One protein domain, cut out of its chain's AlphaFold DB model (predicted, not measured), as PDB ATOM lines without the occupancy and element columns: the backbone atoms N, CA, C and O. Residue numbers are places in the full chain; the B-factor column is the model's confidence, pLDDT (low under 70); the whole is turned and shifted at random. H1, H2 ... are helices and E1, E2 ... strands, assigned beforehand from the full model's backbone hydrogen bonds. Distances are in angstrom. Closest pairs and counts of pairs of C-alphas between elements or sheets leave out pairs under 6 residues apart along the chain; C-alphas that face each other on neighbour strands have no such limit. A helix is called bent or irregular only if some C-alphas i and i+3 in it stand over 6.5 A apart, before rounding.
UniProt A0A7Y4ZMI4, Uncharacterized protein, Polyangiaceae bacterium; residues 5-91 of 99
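This is residues 5 to 91 of the 99 residues of an uncharacterized protein of Polyangiaceae bacterium (UniProt A0A7Y4ZMI4). Seven strands, E1 to E7, form a closed barrel, and one short helix, H1, sits outside its wall at the end of the printed part. E1, E3 and E6 are long and bent, curving round the barrel, while E5 is a short strand that closes the ring against the first residues of E1. The printed part has 87 residues, with seven named strands followed by one named helix; the class is mostly strand. Round the ring run E1, E2, E7, E6, E3, E4, E5 and back to E1, a mixed sheet in which E5 and E1 are parallel and the other neighbours antiparallel. The whole is compact and rounded, with a radius of gyration of the C-alphas of 11.5 A and spans of 32 by 30 by 22 A.

E1, residues 5 to 13, begins at C-alpha 5 (204.791, 353.397, 200.542) and measures 22.6 A. E2 is residues 18 to 23, 16.3 A. E3, residues 31 to 39, measures 22.7 A. E4 is residues 45 to 50, 13.9 A, and E5 residues 56 to 59, 9.8 A. E6, residues 68 to 77, is the longest strand by residues, 25.5 A from C-alpha 68 (219.738, 341.867, 205.872). E7 is residues 80 to 84, 13.2 A. H1, residues 86 to 90, measures 5.3 A and ends at C-alpha 90 (216.130, 339.447, 195.549).

E1 bends by 60 degrees at residue 8, and its pairing is staggered: residues 5 to 6 pair with E5, residues 7 to 13 with E2. E1 and E2 form a hairpin, with N 11 and O 20 at 2.9 A. E2 and E7 are antiparallel, with N 21 and O 81 at 2.8 A. E6 and E7 form a hairpin, with N 82 and O 75 at 2.9 A. E6 and E3 are antiparallel, with N 35 and O 72 at 2.8 A; E3 bends by 62 degrees at residue 34 and E6 by 66 degrees at residue 71. E3, E4 and E5 are a meander, each strand the antiparallel neighbour of the one before, with N 36 and O 49 at 2.8 A and N 48 and O 58 at 2.8 A. With E6, the antiparallel neighbour of E3, they make a Greek key, four strands in a row whose first and fourth are neighbours. E5 and E1 are parallel, with N 7 and O 59 at 2.8 A. H1 is on the barrel, outside it, at a height over the sheet of 6.0 A; it lies over none of the strands, but only just, with 2 of its 5 C-alphas falling on E7. Its closest C-alphas to E2 are those of Ala 86 and Thr 18, 5.3 A apart. In H1 every O i to N i+4 pair is within hydrogen-bond range.

The two C-alphas farthest apart are those of Gln 15 and Glu 64, at 32.7 A. The printed part has no cut and no long link; E2 to E3 and E5 to E6 are short, the others tight. The mean pLDDT of the printed part is 95.7, and no printed residue is under 70.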
ATOM      1  N   ARG A   5     205.731 353.844 201.570       96.06
ATOM      2  CA  ARG A   5     204.791 353.397 200.542       96.06
ATOM      3  C   ARG A   5     204.603 351.900 200.631       96.06
ATOM      4  O   ARG A   5     205.552 351.167 200.916       96.06
ATOM      5  N   ARG A   6     203.406 351.432 200.305       96.75
ATOM      6  CA  ARG A   6     203.130 350.001 200.211       96.75
ATOM      7  C   ARG A   6     203.342 349.518 198.782       96.75
ATOM      8  O   ARG A   6     202.832 350.112 197.838       96.75
ATOM      9  N   ALA A   7     204.040 348.402 198.615       97.25
ATOM     10  CA  ALA A   7     204.078 347.698 197.344       97.25
ATOM     11  C   ALA A   7     202.743 346.979 197.095       97.25
ATOM     12  O   ALA A   7     202.261 346.206 197.922       97.25
ATOM     13  N   LEU A   8     202.154 347.223 195.931       97.06
ATOM     14  CA  LEU A   8     200.940 346.569 195.450       97.06
ATOM     15  C   LEU A   8     201.240 345.311 194.637       97.06
ATOM     16  O   LEU A   8     200.396 344.424 194.534       97.06
ATOM     17  N   ARG A   9     202.412 345.262 193.997       96.06
ATOM     18  CA  ARG A   9     202.803 344.168 193.110       96.06
ATOM     19  C   ARG A   9     204.315 344.089 192.972       96.06
ATOM     20  O   ARG A   9     204.985 345.118 192.892       96.06
ATOM     21  N   LEU A  10     204.810 342.864 192.831       97.62
ATOM     22  CA  LEU A  10     206.130 342.543 192.302       97.62
ATOM     23  C   LEU A  10     205.957 341.680 191.046       97.62
ATOM     24  O   LEU A  10     205.176 340.731 191.034       97.62
ATOM     25  N   SER A  11     206.675 342.004 189.978       97.44
ATOM     26  CA  SER A  11     206.763 341.168 188.778       97.44
ATOM     27  C   SER A  11     208.204 341.021 188.338       97.44
ATOM     28  O   SER A  11     208.983 341.955 188.494       97.44
ATOM     29  N   TYR A  12     208.542 339.877 187.758       97.88
ATOM     30  CA  TYR A  12     209.870 339.592 187.231       97.88
ATOM     31  C   TYR A  12     209.813 339.332 185.732       97.88
ATOM     32  O   TYR A  12     208.960 338.580 185.258       97.88
ATOM     33  N   ASP A  13     210.733 339.959 185.008       97.75
ATOM     34  CA  ASP A  13     210.997 339.710 183.601       97.75
ATOM     35  C   ASP A  13     212.290 338.896 183.456       97.75
ATOM     36  O   ASP A  13     213.391 339.362 183.759       97.75
ATOM     37  N   ALA A  14     212.144 337.669 182.953       96.81
ATOM     38  CA  ALA A  14     213.250 336.747 182.743       96.81
ATOM     39  C   ALA A  14     214.175 337.147 181.585       96.81
ATOM     40  O   ALA A  14     215.326 336.713 181.573       96.81
ATOM     41  N   GLN A  15     213.705 337.944 180.618       97.00
ATOM     42  CA  GLN A  15     214.538 338.374 179.489       97.00
ATOM     43  C   GLN A  15     215.574 339.412 179.922       97.00
ATOM     44  O   GLN A  15     216.717 339.369 179.471       97.00
ATOM     45  N   SER A  16     215.175 340.326 180.805       96.62
ATOM     46  CA  SER A  16     216.015 341.427 181.283       96.62
ATOM     47  C   SER A  16     216.592 341.214 182.691       96.62
ATOM     48  O   SER A  16     217.295 342.094 183.187       96.62
ATOM     49  N   ASP A  17     216.304 340.078 183.347       97.56
ATOM     50  CA  ASP A  17     216.631 339.801 184.761       97.56
ATOM     51  C   ASP A  17     216.293 340.998 185.669       97.56
ATOM     52  O   ASP A  17     217.105 341.486 186.466       97.56
ATOM     53  N   THR A  18     215.084 341.527 185.479       97.75
ATOM     54  CA  THR A  18     214.614 342.744 186.138       97.75
ATOM     55  C   THR A  18     213.311 342.478 186.865       97.75
ATOM     56  O   THR A  18     212.377 341.894 186.318       97.75
ATOM     57  N   SER A  19     213.234 342.939 188.110       98.00
ATOM     58  CA  SER A  19     211.991 342.945 188.871       98.00
ATOM     59  C   SER A  19     211.430 344.349 188.975       98.00
ATOM     60  O   SER A  19     212.142 345.269 189.363       98.00
ATOM     61  N   THR A  20     210.141 344.499 188.689       98.12
ATOM     62  CA  THR A  20     209.393 345.743 188.875       98.12
ATOM     63  C   THR A  20     208.526 345.639 190.122       98.12
ATOM     64  O   THR A  20     207.690 344.741 190.228       98.12
ATOM     65  N   VAL A  21     208.710 346.575 191.046       98.06
ATOM     66  CA  VAL A  21     207.831 346.820 192.192       98.06
ATOM     67  C   VAL A  21     206.920 347.988 191.847       98.06
ATOM     68  O   VAL A  21     207.395 349.010 191.360       98.06
ATOM     69  N   VAL A  22     205.621 347.857 192.100       97.94
ATOM     70  CA  VAL A  22     204.646 348.947 191.946       97.94
ATOM     71  C   VAL A  22     204.180 349.379 193.328       97.94
ATOM     72  O   VAL A  22     203.690 348.543 194.083       97.94
ATOM     73  N   ALA A  23     204.339 350.657 193.655       97.44
ATOM     74  CA  ALA A  23     203.880 351.272 194.895       97.44
ATOM     75  C   ALA A  23     202.420 351.755 194.798       97.44
ATOM     76  O   ALA A  23     201.856 351.877 193.708       97.44
ATOM     77  N   ASP A  24     201.819 352.027 195.952       96.50
ATOM     78  CA  ASP A  24     200.453 352.530 196.118       96.50
ATOM     79  C   ASP A  24     200.265 354.004 195.740       96.50
ATOM     80  O   ASP A  24     199.147 354.420 195.438       96.50
ATOM     81  N   ASP A  25     201.347 354.777 195.708       95.50
ATOM     82  CA  ASP A  25     201.349 356.186 195.327       95.50
ATOM     83  C   ASP A  25     202.642 356.554 194.577       95.50
ATOM     84  O   ASP A  25     203.605 355.782 194.504       95.50
ATOM     85  N   ALA A  26     202.660 357.746 193.985       93.12
ATOM     86  CA  ALA A  26     203.809 358.278 193.277       93.12
ATOM     87  C   ALA A  26     205.036 358.369 194.193       93.12
ATOM     88  O   ALA A  26     204.976 358.794 195.356       93.12
ATOM     89  N   LEU A  27     206.174 357.991 193.618       92.88
ATOM     90  CA  LEU A  27     207.473 358.114 194.245       92.88
ATOM     91  C   LEU A  27     208.028 359.515 193.959       92.88
ATOM     92  O   LEU A  27     207.914 360.009 192.833       92.88
ATOM     93  N   PRO A  28     208.641 360.174 194.956       89.50
ATOM     94  CA  PRO A  28     209.173 361.529 194.798       89.50
ATOM     95  C   PRO A  28     210.396 361.588 193.863       89.50
ATOM     96  O   PRO A  28     210.803 362.659 193.419       89.50
ATOM     97  N   GLN A  29     210.983 360.431 193.556       85.81
ATOM     98  CA  GLN A  29     212.201 360.253 192.773       85.81
ATOM     99  C   GLN A  29     211.887 359.829 191.331       85.81
ATOM    100  O   GLN A  29     210.899 359.142 191.074       85.81
ATOM    101  N   ARG A  30     212.760 360.190 190.383       90.00
ATOM    102  CA  ARG A  30     212.726 359.681 189.003       90.00
ATOM    103  C   ARG A  30     214.128 359.355 188.508       90.00
ATOM    104  O   ARG A  30     215.074 360.067 188.831       90.00
ATOM    105  N   GLY A  31     214.218 358.344 187.650       92.38
ATOM    106  CA  GLY A  31     215.467 357.916 187.027       92.38
ATOM    107  C   GLY A  31     216.259 356.928 187.879       92.38
ATOM    108  O   GLY A  31     215.747 356.385 188.857       92.38
ATOM    109  N   SER A  32     217.501 356.684 187.463       93.75
ATOM    110  CA  SER A  32     218.386 355.717 188.109       93.75
ATOM    111  C   SER A  32     218.991 356.294 189.379       93.75
ATOM    112  O   SER A  32     219.579 357.377 189.354       93.75
ATOM    113  N   THR A  33     218.858 355.577 190.490       93.88
ATOM    114  CA  THR A  33     219.315 356.042 191.798       93.88
ATOM    115  C   THR A  33     219.776 354.893 192.688       93.88
ATOM    116  O   THR A  33     219.359 353.746 192.518       93.88
ATOM    117  N   ALA A  34     220.651 355.192 193.646       93.62
ATOM    118  CA  ALA A  34     221.061 354.224 194.650       93.62
ATOM    119  C   ALA A  34     219.935 353.999 195.670       93.62
ATOM    120  O   ALA A  34     219.300 354.942 196.148       93.62
ATOM    121  N   ALA A  35     219.724 352.740 196.027       95.69
ATOM    122  CA  ALA A  35     218.775 352.320 197.039       95.69
ATOM    123  C   ALA A  35     219.340 351.161 197.862       95.69
ATOM    124  O   ALA A  35     220.254 350.442 197.445       95.69
ATOM    125  N   THR A  36     218.756 350.963 199.034       97.56
ATOM    126  CA  THR A  36     219.022 349.811 199.887       97.56
ATOM    127  C   THR A  36     217.869 348.831 199.751       97.56
ATOM    128  O   THR A  36     216.722 349.153 200.051       97.56
ATOM    129  N   LEU A  37     218.171 347.625 199.287       97.94
ATOM    130  CA  LEU A  37     217.240 346.507 199.269       97.94
ATOM    131  C   LEU A  37     217.219 345.881 200.661       97.94
ATOM    132  O   LEU A  37     218.270 345.533 201.203       97.94
ATOM    133  N   LEU A  38     216.028 345.748 201.229       98.31
ATOM    134  CA  LEU A  38     215.774 345.142 202.529       98.31
ATOM    135  C   LEU A  38     215.313 343.707 202.289       98.31
ATOM    136  O   LEU A  38     214.323 343.497 201.587       98.31
ATOM    137  N   LEU A  39     216.037 342.729 202.830       98.56
ATOM    138  CA  LEU A  39     215.815 341.312 202.554       98.56
ATOM    139  C   LEU A  39     215.452 340.542 203.821       98.56
ATOM    140  O   LEU A  39     215.986 340.828 204.897       98.56
ATOM    141  N   ASP A  40     214.610 339.523 203.676       98.31
ATOM    142  CA  ASP A  40     214.319 338.569 204.745       98.31
ATOM    143  C   ASP A  40     215.489 337.588 204.968       98.31
ATOM    144  O   ASP A  40     216.516 337.609 204.279       98.31
ATOM    145  N   LYS A  41     215.339 336.674 205.934       97.81
ATOM    146  CA  LYS A  41     216.355 335.642 206.232       97.81
ATOM    147  C   LYS A  41     216.594 334.659 205.079       97.81
ATOM    148  O   LYS A  41     217.586 333.935 205.099       97.81
ATOM    149  N   LYS A  42     215.675 334.582 204.117       97.50
ATOM    150  CA  LYS A  42     215.722 333.690 202.953       97.50
ATOM    151  C   LYS A  42     216.186 334.418 201.685       97.50
ATOM    152  O   LYS A  42     216.287 333.766 200.644       97.50
ATOM    153  N   GLY A  43     216.468 335.719 201.756       96.88
ATOM    154  CA  GLY A  43     216.893 336.548 200.628       96.88
ATOM    155  C   GLY A  43     215.757 337.088 199.750       96.88
ATOM    156  O   GLY A  43     216.040 337.561 198.651       96.88
ATOM    157  N   PHE A  44     214.495 337.017 200.182       98.00
ATOM    158  CA  PHE A  44     213.379 337.673 199.490       98.00
ATOM    159  C   PHE A  44     213.346 339.167 199.793       98.00
ATOM    160  O   PHE A  44     213.645 339.588 200.910       98.00
ATOM    161  N   LEU A  45     212.922 339.966 198.812       98.25
ATOM    162  CA  LEU A  45     212.693 341.396 199.007       98.25
ATOM    163  C   LEU A  45     211.542 341.645 199.990       98.25
ATOM    164  O   LEU A  45     210.418 341.211 199.740       98.25
ATOM    165  N   VAL A  46     211.825 342.401 201.046       98.38
ATOM    166  CA  VAL A  46     210.860 342.919 202.027       98.38
ATOM    167  C   VAL A  46     210.573 344.396 201.771       98.38
ATOM    168  O   VAL A  46     209.451 344.842 201.984       98.38
ATOM    169  N   GLY A  47     211.553 345.157 201.279       97.94
ATOM    170  CA  GLY A  47     211.367 346.567 200.948       97.94
ATOM    171  C   GLY A  47     212.550 347.197 200.216       97.94
ATOM    172  O   GLY A  47     213.606 346.585 200.068       97.94
ATOM    173  N   ILE A  48     212.362 348.426 199.741       97.56
ATOM    174  CA  ILE A  48     213.363 349.230 199.035       97.56
ATOM    175  C   ILE A  48     213.415 350.611 199.690       97.56
ATOM    176  O   ILE A  48     212.443 351.355 199.627       97.56
ATOM    177  N   ASP A  49     214.550 350.966 200.284       96.38
ATOM    178  CA  ASP A  49     214.814 352.298 200.836       96.38
ATOM    179  C   ASP A  49     215.600 353.132 199.822       96.38
ATOM    180  O   ASP A  49     216.787 352.897 199.577       96.38
ATOM    181  N   VAL A  50     214.921 354.088 199.195       94.31
ATOM    182  CA  VAL A  50     215.503 355.015 198.226       94.31
ATOM    183  C   VAL A  50     215.916 356.274 198.976       94.31
ATOM    184  O   VAL A  50     215.072 357.069 199.382       94.31
ATOM    185  N   THR A  51     217.221 356.455 199.169       87.12
ATOM    186  CA  THR A  51     217.769 357.521 200.025       87.12
ATOM    187  C   THR A  51     218.169 358.787 199.281       87.12
ATOM    188  O   THR A  51     218.527 359.775 199.916       87.12
ATOM    189  N   ALA A  52     218.173 358.776 197.951       80.81
ATOM    190  CA  ALA A  52     218.443 359.989 197.193       80.81
ATOM    191  C   ALA A  52     217.261 360.965 197.311       80.81
ATOM    192  O   ALA A  52     216.113 360.541 197.412       80.81
ATOM    193  N   GLY A  53     217.552 362.272 197.278       80.50
ATOM    194  CA  GLY A  53     216.553 363.344 197.390       80.50
ATOM    195  C   GLY A  53     215.614 363.172 198.589       80.50
ATOM    196  O   GLY A  53     216.073 362.982 199.716       80.50
ATOM    197  N   ASP A  54     214.306 363.225 198.333       86.50
ATOM    198  CA  ASP A  54     213.292 362.921 199.342       86.50
ATOM    199  C   ASP A  54     213.229 361.413 199.590       86.50
ATOM    200  O   ASP A  54     212.661 360.655 198.796       86.50
ATOM    201  N   ARG A  55     213.820 360.992 200.714       91.56
ATOM    202  CA  ARG A  55     213.886 359.585 201.113       91.56
ATOM    203  C   ARG A  55     212.495 358.958 201.150       91.56
ATOM    204  O   ARG A  55     211.612 359.466 201.841       91.56
ATOM    205  N   VAL A  56     212.343 357.824 200.475       94.56
ATOM    206  CA  VAL A  56     211.117 357.020 200.461       94.56
ATOM    207  C   VAL A  56     211.452 355.552 200.686       94.56
ATOM    208  O   VAL A  56     212.423 355.042 200.131       94.56
ATOM    209  N   VAL A  57     210.638 354.863 201.481       96.19
ATOM    210  CA  VAL A  57     210.753 353.417 201.689       96.19
ATOM    211  C   VAL A  57     209.523 352.737 201.111       96.19
ATOM    212  O   VAL A  57     208.404 353.060 201.491       96.19
ATOM    213  N   VAL A  58     209.720 351.806 200.181       97.25
ATOM    214  CA  VAL A  58     208.641 351.005 199.592       97.25
ATOM    215  C   VAL A  58     208.667 349.615 200.205       97.25
ATOM    216  O   VAL A  58     209.602 348.858 199.960       97.25
ATOM    217  N   MET A  59     207.649 349.274 200.989       97.88
ATOM    218  CA  MET A  59     207.574 348.026 201.746       97.88
ATOM    219  C   MET A  59     206.628 347.022 201.086       97.88
ATOM    220  O   MET A  59     205.484 347.340 200.761       97.88
ATOM    221  N   LEU A  60     207.113 345.797 200.898       98.00
ATOM    222  CA  LEU A  60     206.336 344.619 200.512       98.00
ATOM    223  C   LEU A  60     205.815 343.905 201.769       98.00
ATOM    224  O   LEU A  60     204.645 343.541 201.824       98.00
ATOM    225  N   GLY A  61     206.681 343.731 202.774       96.31
ATOM    226  CA  GLY A  61     206.371 343.110 204.067       96.31
ATOM    227  C   GLY A  61     206.577 344.058 205.255       96.31
ATOM    228  O   GLY A  61     206.831 345.246 205.078       96.31
ATOM    229  N   GLY A  62     206.468 343.528 206.476       96.44
ATOM    230  CA  GLY A  62     206.732 344.283 207.705       96.44
ATOM    231  C   GLY A  62     208.222 344.572 207.921       96.44
ATOM    232  O   GLY A  62     209.090 343.847 207.435       96.44
ATOM    233  N   HIS A  63     208.543 345.626 208.674       96.12
ATOM    234  CA  HIS A  63     209.933 345.982 208.995       96.12
ATOM    235  C   HIS A  63     210.628 344.918 209.858       96.12
ATOM    236  O   HIS A  63     211.840 344.739 209.771       96.12
ATOM    237  N   GLU A  64     209.862 344.196 210.670       97.25
ATOM    238  CA  GLU A  64     210.299 343.092 211.520       97.25
ATOM    239  C   GLU A  64     210.823 341.879 210.736       97.25
ATOM    240  O   GLU A  64     211.589 341.080 211.274       97.25
ATOM    241  N   GLU A  65     210.452 341.762 209.459       98.06
ATOM    242  CA  GLU A  65     210.897 340.689 208.567       98.06
ATOM    243  C   GLU A  65     212.284 340.967 207.970       98.06
ATOM    244  O   GLU A  65     212.938 340.057 207.453       98.06
ATOM    245  N   VAL A  66     212.767 342.213 208.051       97.94
ATOM    246  CA  VAL A  66     214.067 342.611 207.506       97.94
ATOM    247  C   VAL A  66     215.190 341.984 208.327       97.94
ATOM    248  O   VAL A  66     215.387 342.288 209.502       97.94
ATOM    249  N   ALA A  67     215.979 341.134 207.677       98.19
ATOM    250  CA  ALA A  67     217.108 340.439 208.283       98.19
ATOM    251  C   ALA A  67     218.462 340.897 207.736       98.19
ATOM    252  O   ALA A  67     219.470 340.806 208.435       98.19
ATOM    253  N   SER A  68     218.511 341.363 206.487       98.06
ATOM    254  CA  SER A  68     219.738 341.867 205.872       98.06
ATOM    255  C   SER A  68     219.455 342.991 204.882       98.06
ATOM    256  O   SER A  68     218.310 343.231 204.495       98.06
ATOM    257  N   GLN A  69     220.506 343.714 204.509       97.81
ATOM    258  CA  GLN A  69     220.427 344.860 203.614       97.81
ATOM    259  C   GLN A  69     221.535 344.781 202.572       97.81
ATOM    260  O   GLN A  69     222.652 344.359 202.876       97.81
ATOM    261  N   THR A  70     221.239 345.205 201.349       96.69
ATOM    262  CA  THR A  70     222.241 345.300 200.288       96.69
ATOM    263  C   THR A  70     221.974 346.497 199.393       96.69
ATOM    264  O   THR A  70     220.827 346.841 199.117       96.69
ATOM    265  N   THR A  71     223.030 347.157 198.935       95.94
ATOM    266  CA  THR A  71     222.902 348.319 198.055       95.94
ATOM    267  C   THR A  71     222.717 347.882 196.605       95.94
ATOM    268  O   THR A  71     223.434 347.022 196.089       95.94
ATOM    269  N   ALA A  72     221.782 348.526 195.915       94.75
ATOM    270  CA  ALA A  72     221.557 348.365 194.490       94.75
ATOM    271  C   ALA A  72     221.264 349.719 193.839       94.75
ATOM    272  O   ALA A  72     220.932 350.688 194.512       94.75
ATOM    273  N   HIS A  73     221.386 349.775 192.517       93.62
ATOM    274  CA  HIS A  73     220.741 350.833 191.751       93.62
ATOM    275  C   HIS A  73     219.346 350.364 191.361       93.62
ATOM    276  O   HIS A  73     219.166 349.189 191.018       93.62
ATOM    277  N   VAL A  74     218.393 351.283 191.436       95.56
ATOM    278  CA  VAL A  74     217.009 351.091 191.019       95.56
ATOM    279  C   VAL A  74     216.615 352.205 190.066       95.56
ATOM    280  O   VAL A  74     217.062 353.342 190.223       95.56
ATOM    281  N   ASP A  75     215.767 351.885 189.099       96.50
ATOM    282  CA  ASP A  75     215.193 352.882 188.200       96.50
ATOM    283  C   ASP A  75     213.776 353.222 188.654       96.50
ATOM    284  O   ASP A  75     212.921 352.341 188.764       96.50
ATOM    285  N   VAL A  76     213.534 354.501 188.945       95.62
ATOM    286  CA  VAL A  76     212.251 354.994 189.458       95.62
ATOM    287  C   VAL A  76     211.435 355.643 188.343       95.62
ATOM    288  O   VAL A  76     211.890 356.597 187.701       95.62
ATOM    289  N   HIS A  77     210.202 355.177 188.142       94.62
ATOM    290  CA  HIS A  77     209.299 355.666 187.100       94.62
ATOM    291  C   HIS A  77     207.861 355.821 187.611       94.62
ATOM    292  O   HIS A  77     207.044 354.907 187.548       94.62
ATOM    293  N   GLY A  78     207.515 357.022 188.078       94.44
ATOM    294  CA  GLY A  78     206.162 357.311 188.559       94.44
ATOM    295  C   GLY A  78     205.867 356.560 189.855       94.44
ATOM    296  O   GLY A  78     206.344 356.969 190.909       94.44
ATOM    297  N   THR A  79     205.089 355.482 189.781       96.62
ATOM    298  CA  THR A  79     204.761 354.612 190.924       96.62
ATOM    299  C   THR A  79     205.603 353.336 190.965       96.62
ATOM    300  O   THR A  79     205.436 352.534 191.879       96.62
ATOM    301  N   SER A  80     206.482 353.099 189.986       96.88
ATOM    302  CA  SER A  80     207.246 351.855 189.893       96.88
ATOM    303  C   SER A  80     208.743 352.024 190.141       96.88
ATOM    304  O   SER A  80     209.330 353.084 189.908       96.88
ATOM    305  N   LEU A  81     209.349 350.936 190.614       96.56
ATOM    306  CA  LEU A  81     210.778 350.753 190.842       96.56
ATOM    307  C   LEU A  81     211.234 349.500 190.109       96.56
ATOM    308  O   LEU A  81     210.648 348.438 190.306       96.56
ATOM    309  N   SER A  82     212.299 349.600 189.326       97.62
ATOM    310  CA  SER A  82     212.919 348.445 188.679       97.62
ATOM    311  C   SER A  82     214.252 348.115 189.336       97.62
ATOM    312  O   SER A  82     215.099 348.986 189.515       97.62
ATOM    313  N   VAL A  83     214.444 346.844 189.681       97.31
ATOM    314  CA  VAL A  83     215.683 346.299 190.241       97.31
ATOM    315  C   VAL A  83     216.307 345.372 189.205       97.31
ATOM    316  O   VAL A  83     215.734 344.333 188.887       97.31
ATOM    317  N   ALA A  84     217.489 345.720 188.703       96.62
ATOM    318  CA  ALA A  84     218.249 344.856 187.803       96.62
ATOM    319  C   ALA A  84     219.005 343.754 188.566       96.62
ATOM    320  O   ALA A  84     219.382 343.931 189.734       96.62
ATOM    321  N   LYS A  85     219.311 342.653 187.868       96.50
ATOM    322  CA  LYS A  85     219.937 341.437 188.421       96.50
ATOM    323  C   LYS A  85     219.089 340.797 189.524       96.50
ATOM    324  O   LYS A  85     219.619 340.326 190.540       96.50
ATOM    325  N   ALA A  86     217.770 340.863 189.360       96.12
ATOM    326  CA  ALA A  86     216.803 340.589 190.413       96.12
ATOM    327  C   ALA A  86     216.825 339.136 190.891       96.12
ATOM    328  O   ALA A  86     216.689 338.889 192.090       96.12
ATOM    329  N   LYS A  87     217.077 338.176 189.999       95.81
ATOM    330  CA  LYS A  87     217.227 336.763 190.363       95.81
ATOM    331  C   LYS A  87     218.288 336.565 191.445       95.81
ATOM    332  O   LYS A  87     218.032 335.962 192.480       95.81
ATOM    333  N   SER A  88     219.470 337.144 191.241       95.44
ATOM    334  CA  SER A  88     220.598 336.999 192.172       95.44
ATOM    335  C   SER A  88     220.480 337.845 193.443       95.44
ATOM    336  O   SER A  88     221.049 337.486 194.471       95.44
ATOM    337  N   ARG A  89     219.780 338.984 193.377       95.50
ATOM    338  CA  ARG A  89     219.741 339.972 194.469       95.50
ATOM    339  C   ARG A  89     218.558 339.809 195.402       95.50
ATOM    340  O   ARG A  89     218.685 340.110 196.582       95.50
ATOM    341  N   ILE A  90     217.415 339.417 194.849       96.75
ATOM    342  CA  ILE A  90     216.130 339.447 195.549       96.75
ATOM    343  C   ILE A  90     215.262 338.218 195.277       96.75
ATOM    344  O   ILE A  90     214.078 338.227 195.614       96.75
ATOM    345  N   ARG A  91     215.831 337.192 194.624       97.44
ATOM    346  CA  ARG A  91     215.114 335.983 194.190       97.44
ATOM    347  C   ARG A  91     213.892 336.322 193.335       97.44
ATOM    348  O   ARG A  91     212.808 335.785 193.534       97.44
TER     349      ARG A  91